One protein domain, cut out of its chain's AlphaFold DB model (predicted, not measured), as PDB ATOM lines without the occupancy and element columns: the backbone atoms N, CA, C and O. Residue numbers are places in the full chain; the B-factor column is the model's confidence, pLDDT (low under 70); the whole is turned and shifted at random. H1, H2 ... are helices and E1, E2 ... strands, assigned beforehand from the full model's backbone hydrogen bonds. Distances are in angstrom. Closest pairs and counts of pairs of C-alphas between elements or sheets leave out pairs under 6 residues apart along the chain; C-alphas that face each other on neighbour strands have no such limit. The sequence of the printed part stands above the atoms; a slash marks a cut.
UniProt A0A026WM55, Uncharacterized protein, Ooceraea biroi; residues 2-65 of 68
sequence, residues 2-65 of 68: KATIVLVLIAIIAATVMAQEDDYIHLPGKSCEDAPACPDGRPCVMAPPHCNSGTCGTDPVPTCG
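Overview. This is residues 2 to 65 of the 68 residues of an uncharacterized protein of Ooceraea biroi (UniProt A0A026WM55). With little regular structure, this is a loop-rich head built on a small two-stranded hairpin, E1 and E2, from which residues 2 to 21 stick out as a long arm with helix H1 at its far end. The printed part has 64 residues, in the order H1, E1, E2, with the two strands antiparallel; the class is mixed, and named elements hold only 22 residues. It is extended, with a radius of gyration of the C-alphas of 19.1 A and spans of 60 by 31 by 12 A.

Along the chain. E1 is residues 44 to 47, beginning at C-alpha (143.832, 148.437, 132.372), and E2 is residues 61 to 64. H1, residues 2 to 15, measures 20.7 A and begins at C-alpha (159.098, 121.343, 91.210).

Arrangement. E1 and E2 form an antiparallel hairpin at 133 degrees, with N 45 and O 63 2.8 A apart, within hydrogen-bond range. H1 and E2 are apart. In H1 every O i to N i+4 pair is within hydrogen-bond range.

Size, cuts and confidence. The body without residues 2 to 21 spans 31 by 22 by 12 A. The printed part has no cut. Both links are long, 28 and 13 residues. The pLDDT is under 70 at residues 2 to 3, 11 to 22 and 52 to 55.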
ATOM      1  N   LYS A   2     158.632 121.390  89.803       59.28
ATOM      2  CA  LYS A   2     159.098 121.343  91.210       59.28
ATOM      3  C   LYS A   2     159.522 122.715  91.767       59.28
ATOM      4  O   LYS A   2     159.079 123.094  92.841       59.28
ATOM      5  N   ALA A   3     160.296 123.489  91.003       66.00
ATOM      6  CA  ALA A   3     160.733 124.835  91.403       66.00
ATOM      7  C   ALA A   3     159.570 125.839  91.534       66.00
ATOM      8  O   ALA A   3     159.579 126.694  92.409       66.00
ATOM      9  N   THR A   4     158.539 125.696  90.698       70.62
ATOM     10  CA  THR A   4     157.347 126.554  90.705       70.62
ATOM     11  C   THR A   4     156.505 126.327  91.962       70.62
ATOM     12  O   THR A   4     156.044 127.281  92.572       70.62
ATOM     13  N   ILE A   5     156.366 125.067  92.391       72.75
ATOM     14  CA  ILE A   5     155.651 124.693  93.621       72.75
ATOM     15  C   ILE A   5     156.368 125.244  94.861       72.75
ATOM     16  O   ILE A   5     155.724 125.776  95.760       72.75
ATOM     17  N   VAL A   6     157.704 125.174  94.887       76.62
ATOM     18  CA  VAL A   6     158.513 125.720  95.988       76.62
ATOM     19  C   VAL A   6     158.356 127.239  96.091       76.62
ATOM     20  O   VAL A   6     158.190 127.760  97.189       76.62
ATOM     21  N   LEU A   7     158.339 127.949  94.960       72.75
ATOM     22  CA  LEU A   7     158.186 129.406  94.951       72.75
ATOM     23  C   LEU A   7     156.814 129.851  95.483       72.75
ATOM     24  O   LEU A   7     156.726 130.811  96.242       72.75
ATOM     25  N   VAL A   8     155.756 129.119  95.118       74.75
ATOM     26  CA  VAL A   8     154.389 129.375  95.597       74.75
ATOM     27  C   VAL A   8     154.285 129.125  97.104       74.75
ATOM     28  O   VAL A   8     153.715 129.945  97.814       74.75
ATOM     29  N   LEU A   9     154.893 128.051  97.616       70.44
ATOM     30  CA  LEU A   9     154.918 127.763  99.055       70.44
ATOM     31  C   LEU A   9     155.635 128.857  99.860       70.44
ATOM     32  O   LEU A   9     155.127 129.282 100.894       70.44
ATOM     33  N   ILE A  10     156.774 129.358  99.374       70.75
ATOM     34  CA  ILE A  10     157.520 130.439 100.039       70.75
ATOM     35  C   ILE A  10     156.706 131.742 100.051       70.75
ATOM     36  O   ILE A  10     156.665 132.426 101.072       70.75
ATOM     37  N   ALA A  11     156.015 132.062  98.952       66.00
ATOM     38  CA  ALA A  11     155.158 133.245  98.876       66.00
ATOM     39  C   ALA A  11     153.978 133.189  99.865       66.00
ATOM     40  O   ALA A  11     153.627 134.208 100.452       66.00
ATOM     41  N   ILE A  12     153.400 132.003 100.095       64.88
ATOM     42  CA  ILE A  12     152.308 131.811 101.063       64.88
ATOM     43  C   ILE A  12     152.806 132.020 102.501       64.88
ATOM     44  O   ILE A  12     152.152 132.707 103.280       64.88
ATOM     45  N   ILE A  13     153.983 131.488 102.846       62.34
ATOM     46  CA  ILE A  13     154.568 131.625 104.194       62.34
ATOM     47  C   ILE A  13     154.991 133.079 104.470       62.34
ATOM     48  O   ILE A  13     154.856 133.572 105.588       62.34
ATOM     49  N   ALA A  14     155.464 133.800 103.451       58.69
ATOM     50  CA  ALA A  14     155.812 135.215 103.575       58.69
ATOM     51  C   ALA A  14     154.584 136.134 103.737       58.69
ATOM     52  O   ALA A  14     154.728 137.261 104.205       58.69
ATOM     53  N   ALA A  15     153.381 135.676 103.380       57.00
ATOM     54  CA  ALA A  15     152.152 136.456 103.527       57.00
ATOM     55  C   ALA A  15     151.551 136.394 104.946       57.00
ATOM     56  O   ALA A  15     150.726 137.235 105.291       57.00
ATOM     57  N   THR A  16     151.966 135.440 105.788       55.12
ATOM     58  CA  THR A  16     151.386 135.231 107.130       55.12
ATOM     59  C   THR A  16     152.074 136.012 108.258       55.12
ATOM     60  O   THR A  16     151.694 135.861 109.412       55.12
ATOM     61  N   VAL A  17     153.088 136.836 107.966       53.62
ATOM     62  CA  VAL A  17     153.880 137.562 108.991       53.62
ATOM     63  C   VAL A  17     153.327 138.944 109.368       53.62
ATOM     64  O   VAL A  17     153.975 139.687 110.101       53.62
ATOM     65  N   MET A  18     152.138 139.309 108.893       53.25
ATOM     66  CA  MET A  18     151.544 140.625 109.144       53.25
ATOM     67  C   MET A  18     150.446 140.516 110.213       53.25
ATOM     68  O   MET A  18     149.595 139.638 110.120       53.25
ATOM     69  N   ALA A  19     150.469 141.452 111.168       46.88
ATOM     70  CA  ALA A  19     149.543 141.648 112.293       46.88
ATOM     71  C   ALA A  19     149.840 140.858 113.587       46.88
ATOM     72  O   ALA A  19     149.035 140.071 114.071       46.88
ATOM     73  N   GLN A  20     150.965 141.178 114.233       48.19
ATOM     74  CA  GLN A  20     150.896 141.461 115.673       48.19
ATOM     75  C   GLN A  20     150.533 142.943 115.810       48.19
ATOM     76  O   GLN A  20     151.374 143.770 116.154       48.19
ATOM     77  N   GLU A  21     149.311 143.311 115.428       52.34
ATOM     78  CA  GLU A  21     148.759 144.550 115.956       52.34
ATOM     79  C   GLU A  21     148.517 144.253 117.433       52.34
ATOM     80  O   GLU A  21     147.771 143.338 117.768       52.34
ATOM     81  N   ASP A  22     149.237 144.936 118.323       60.84
ATOM     82  CA  ASP A  22     148.834 145.032 119.722       60.84
ATOM     83  C   ASP A  22     147.367 145.493 119.702       60.84
ATOM     84  O   ASP A  22     147.120 146.683 119.509       60.84
ATOM     85  N   ASP A  23     146.413 144.556 119.812       72.56
ATOM     86  CA  ASP A  23     144.980 144.832 119.687       72.56
ATOM     87  C   ASP A  23     144.639 145.979 120.633       72.56
ATOM     88  O   ASP A  23     144.663 145.819 121.864       72.56
ATOM     89  N   TYR A  24     144.404 147.157 120.057       79.38
ATOM     90  CA  TYR A  24     144.016 148.338 120.801       79.38
ATOM     91  C   TYR A  24     142.573 148.130 121.242       79.38
ATOM     92  O   TYR A  24     141.646 148.146 120.432       79.38
ATOM     93  N   ILE A  25     142.386 147.916 122.541       87.81
ATOM     94  CA  ILE A  25     141.072 147.681 123.130       87.81
ATOM     95  C   ILE A  25     140.747 148.879 124.010       87.81
ATOM     96  O   ILE A  25     141.251 148.995 125.127       87.81
ATOM     97  N   HIS A  26     139.898 149.767 123.500       88.81
ATOM     98  CA  HIS A  26     139.287 150.810 124.313       88.81
ATOM     99  C   HIS A  26     138.180 150.198 125.176       88.81
ATOM    100  O   HIS A  26     137.298 149.502 124.670       88.81
ATOM    101  N   LEU A  27     138.233 150.462 126.478       89.44
ATOM    102  CA  LEU A  27     137.236 149.996 127.428       89.44
ATOM    103  C   LEU A  27     136.183 151.082 127.683       89.44
ATOM    104  O   LEU A  27     136.524 152.263 127.784       89.44
ATOM    105  N   PRO A  28     134.904 150.699 127.844       86.44
ATOM    106  CA  PRO A  28     133.874 151.636 128.263       86.44
ATOM    107  C   PRO A  28     134.138 152.115 129.697       86.44
ATOM    108  O   PRO A  28     134.555 151.335 130.549       86.44
ATOM    109  N   GLY A  29     133.857 153.391 129.970       85.69
ATOM    110  CA  GLY A  29     134.029 154.000 131.292       85.69
ATOM    111  C   GLY A  29     134.799 155.320 131.240       85.69
ATOM    112  O   GLY A  29     135.266 155.749 130.185       85.69
ATOM    113  N   LYS A  30     134.905 155.994 132.391       87.00
ATOM    114  CA  LYS A  30     135.710 157.222 132.551       87.00
ATOM    115  C   LYS A  30     137.088 156.947 133.147       87.00
ATOM    116  O   LYS A  30     138.006 157.719 132.898       87.00
ATOM    117  N   SER A  31     137.221 155.862 133.906       91.62
ATOM    118  CA  SER A  31     138.432 155.457 134.616       91.62
ATOM    119  C   SER A  31     138.620 153.936 134.526       91.62
ATOM    120  O   SER A  31     137.678 153.213 134.198       91.62
ATOM    121  N   CYS A  32     139.818 153.442 134.845       91.06
ATOM    122  CA  CYS A  32     140.062 152.002 134.986       91.06
ATOM    123  C   CYS A  32     139.353 151.366 136.195       91.06
ATOM    124  O   CYS A  32     139.265 150.146 136.255       91.06
ATOM    125  N   GLU A  33     138.867 152.164 137.150       92.38
ATOM    126  CA  GLU A  33     138.136 151.680 138.330       92.38
ATOM    127  C   GLU A  33     136.689 151.310 137.974       92.38
ATOM    128  O   GLU A  33     136.129 150.373 138.538       92.38
ATOM    129  N   ASP A  34     136.113 152.016 136.995       91.94
ATOM    130  CA  ASP A  34     134.751 151.793 136.495       91.94
ATOM    131  C   ASP A  34     134.708 150.894 135.249       91.94
ATOM    132  O   ASP A  34     133.636 150.459 134.818       91.94
ATOM    133  N   ALA A  35     135.863 150.664 134.622       90.25
ATOM    134  CA  ALA A  35     135.971 149.889 133.398       90.25
ATOM    135  C   ALA A  35     135.953 148.376 133.681       90.25
ATOM    136  O   ALA A  35     136.476 147.916 134.700       90.25
ATOM    137  N   PRO A  36     135.394 147.561 132.770       91.12
ATOM    138  CA  PRO A  36     135.483 146.113 132.884       91.12
ATOM    139  C   PRO A  36     136.939 145.641 132.774       91.12
ATOM    140  O   PRO A  36     137.784 146.293 132.157       91.12
ATOM    141  N   ALA A  37     137.224 144.468 133.339       90.25
ATOM    142  CA  ALA A  37     138.544 143.858 133.231       90.25
ATOM    143  C   ALA A  37     138.905 143.567 131.764       90.25
ATOM    144  O   ALA A  37     138.065 143.116 130.979       90.25
ATOM    145  N   CYS A  38     140.170 143.786 131.409       88.50
ATOM    146  CA  CYS A  38     140.665 143.431 130.087       88.50
ATOM    147  C   CYS A  38     140.678 141.912 129.874       88.50
ATOM    148  O   CYS A  38     140.975 141.157 130.808       88.50
ATOM    149  N   PRO A  39     140.439 141.455 128.632       84.88
ATOM    150  CA  PRO A  39     140.644 140.059 128.280       84.88
ATOM    151  C   PRO A  39     142.118 139.666 128.452       84.88
ATOM    152  O   PRO A  39     143.013 140.515 128.505       84.88
ATOM    153  N   ASP A  40     142.363 138.360 128.564       84.50
ATOM    154  CA  ASP A  40     143.703 137.768 128.686       84.50
ATOM    155  C   ASP A  40     144.526 138.257 129.891       84.50
ATOM    156  O   ASP A  40     145.749 138.130 129.902       84.50
ATOM    157  N   GLY A  41     143.870 138.830 130.908       83.81
ATOM    158  CA  GLY A  41     144.535 139.335 132.111       83.81
ATOM    159  C   GLY A  41     145.417 140.563 131.870       83.81
ATOM    160  O   GLY A  41     146.272 140.867 132.701       83.81
ATOM    161  N   ARG A  42     145.239 141.269 130.743       89.12
ATOM    162  CA  ARG A  42     145.978 142.509 130.460       89.12
ATOM    163  C   ARG A  42     145.643 143.566 131.532       89.12
ATOM    164  O   ARG A  42     144.516 143.606 132.023       89.12
ATOM    165  N   PRO A  43     146.582 144.443 131.917       90.88
ATOM    166  CA  PRO A  43     146.265 145.534 132.832       90.88
ATOM    167  C   PRO A  43     145.405 146.591 132.127       90.88
ATOM    168  O   PRO A  43     145.631 146.892 130.953       90.88
ATOM    169  N   CYS A  44     144.455 147.198 132.840       91.25
ATOM    170  CA  CYS A  44     143.832 148.437 132.372       91.25
ATOM    171  C   CYS A  44     144.811 149.600 132.554       91.25
ATOM    172  O   CYS A  44     145.456 149.721 133.597       91.25
ATOM    173  N   VAL A  45     144.911 150.463 131.548       93.50
ATOM    174  CA  VAL A  45     145.706 151.690 131.569       93.50
ATOM    175  C   VAL A  45     144.886 152.854 131.020       93.50
ATOM    176  O   VAL A  45     144.103 152.702 130.085       93.50
ATOM    177  N   MET A  46     145.075 154.044 131.586       92.62
ATOM    178  CA  MET A  46     144.515 155.273 131.025       92.62
ATOM    179  C   MET A  46     145.479 155.797 129.962       92.62
ATOM    180  O   MET A  46     146.581 156.231 130.295       92.62
ATOM    181  N   ALA A  47     145.085 155.738 128.692       89.38
ATOM    182  CA  ALA A  47     145.932 156.122 127.565       89.38
ATOM    183  C   ALA A  47     145.185 157.063 126.610       89.38
ATOM    184  O   ALA A  47     143.956 156.998 126.540       89.38
ATOM    185  N   PRO A  48     145.888 157.941 125.872       87.94
ATOM    186  CA  PRO A  48     145.260 158.722 124.813       87.94
ATOM    187  C   PRO A  48     144.579 157.800 123.791       87.94
ATOM    188  O   PRO A  48     145.131 156.741 123.474       87.94
ATOM    189  N   PRO A  49     143.409 158.183 123.257       83.44
ATOM    190  CA  PRO A  49     142.702 157.352 122.303       83.44
ATOM    191  C   PRO A  49     143.500 157.215 121.005       83.44
ATOM    192  O   PRO A  49     144.023 158.197 120.474       83.44
ATOM    193  N   HIS A  50     143.561 155.998 120.463       82.12
ATOM    194  CA  HIS A  50     144.087 155.807 119.116       82.12
ATOM    195  C   HIS A  50     143.125 156.405 118.091       82.12
ATOM    196  O   HIS A  50     141.924 156.126 118.109       82.12
ATOM    197  N   CYS A  51     143.667 157.187 117.163       75.56
ATOM    198  CA  CYS A  51     142.896 157.725 116.055       75.56
ATOM    199  C   CYS A  51     143.486 157.348 114.725       75.56
ATOM    200  O   CYS A  51     144.680 157.502 114.484       75.56
ATOM    201  N   ASN A  52     142.581 156.989 113.828       65.81
ATOM    202  CA  ASN A  52     142.915 156.653 112.457       65.81
ATOM    203  C   ASN A  52     142.720 157.844 111.495       65.81
ATOM    204  O   ASN A  52     143.170 157.776 110.358       65.81
ATOM    205  N   SER A  53     142.067 158.939 111.921       57.84
ATOM    206  CA  SER A  53     141.923 160.189 111.150       57.84
ATOM    207  C   SER A  53     141.351 161.326 112.022       57.84
ATOM    208  O   SER A  53     140.370 161.105 112.730       57.84
ATOM    209  N   GLY A  54     141.920 162.542 111.953       66.38
ATOM    210  CA  GLY A  54     141.363 163.773 112.557       66.38
ATOM    211  C   GLY A  54     141.939 164.211 113.919       66.38
ATOM    212  O   GLY A  54     142.944 163.682 114.388       66.38
ATOM    213  N   THR A  55     141.307 165.218 114.548       63.34
ATOM    214  CA  THR A  55     141.631 165.700 115.907       63.34
ATOM    215  C   THR A  55     140.989 164.794 116.954       63.34
ATOM    216  O   THR A  55     139.838 164.988 117.349       63.34
ATOM    217  N   CYS A  56     141.738 163.794 117.396       70.88
ATOM    218  CA  CYS A  56     141.448 163.041 118.612       70.88
ATOM    219  C   CYS A  56     141.292 163.966 119.806       70.88
ATOM    220  O   CYS A  56     142.065 164.919 119.940       70.88
ATOM    221  N   GLY A  57     140.416 163.613 120.744       73.75
ATOM    222  CA  GLY A  57     140.624 164.065 122.116       73.75
ATOM    223  C   GLY A  57     141.993 163.580 122.604       73.75
ATOM    224  O   GLY A  57     142.379 162.446 122.332       73.75
ATOM    225  N   THR A  58     142.741 164.429 123.302       79.44
ATOM    226  CA  THR A  58     143.969 164.017 124.008       79.44
ATOM    227  C   THR A  58     143.672 163.481 125.403       79.44
ATOM    228  O   THR A  58     144.586 163.060 126.109       79.44
ATOM    229  N   ASP A  59     142.402 163.526 125.807       87.75
ATOM    230  CA  ASP A  59     141.957 163.068 127.111       87.75
ATOM    231  C   ASP A  59     142.197 161.561 127.240       87.75
ATOM    232  O   ASP A  59     141.729 160.793 126.395       87.75
ATOM    233  N   PRO A  60     142.925 161.120 128.280       88.69
ATOM    234  CA  PRO A  60     143.149 159.707 128.518       88.69
ATOM    235  C   PRO A  60     141.829 158.967 128.708       88.69
ATOM    236  O   PRO A  60     140.954 159.405 129.458       88.69
ATOM    237  N   VAL A  61     141.719 157.808 128.071       91.62
ATOM    238  CA  VAL A  61     140.571 156.913 128.177       91.62
ATOM    239  C   VAL A  61     141.003 155.528 128.662       91.62
ATOM    240  O   VAL A  61     142.142 155.113 128.405       91.62
ATOM    241  N   PRO A  62     140.119 154.782 129.348       93.56
ATOM    242  CA  PRO A  62     140.420 153.422 129.777       93.56
ATOM    243  C   PRO A  62     140.710 152.533 128.565       93.56
ATOM    244  O   PRO A  62     139.931 152.478 127.610       93.56
ATOM    245  N   THR A  63     141.859 151.869 128.583       91.62
ATOM    246  CA  THR A  63     142.377 151.076 127.464       91.62
ATOM    247  C   THR A  63     143.129 149.865 128.005       91.62
ATOM    248  O   THR A  63     143.754 149.938 129.060       91.62
ATOM    249  N   CYS A  64     143.106 148.739 127.299       91.50
ATOM    250  CA  CYS A  64     143.934 147.597 127.675       91.50
ATOM    251  C   CYS A  64     145.403 147.822 127.325       91.50
ATOM    252  O   CYS A  64     145.749 148.154 126.193       91.50
ATOM    253  N   GLY A  65     146.268 147.615 128.317       86.94
ATOM    254  CA  GLY A  65     147.714 147.684 128.174       86.94
ATOM    255  C   GLY A  65     148.285 146.496 127.405       86.94
ATOM    256  O   GLY A  65     147.578 145.571 127.002       86.94
TER     257      GLY A  65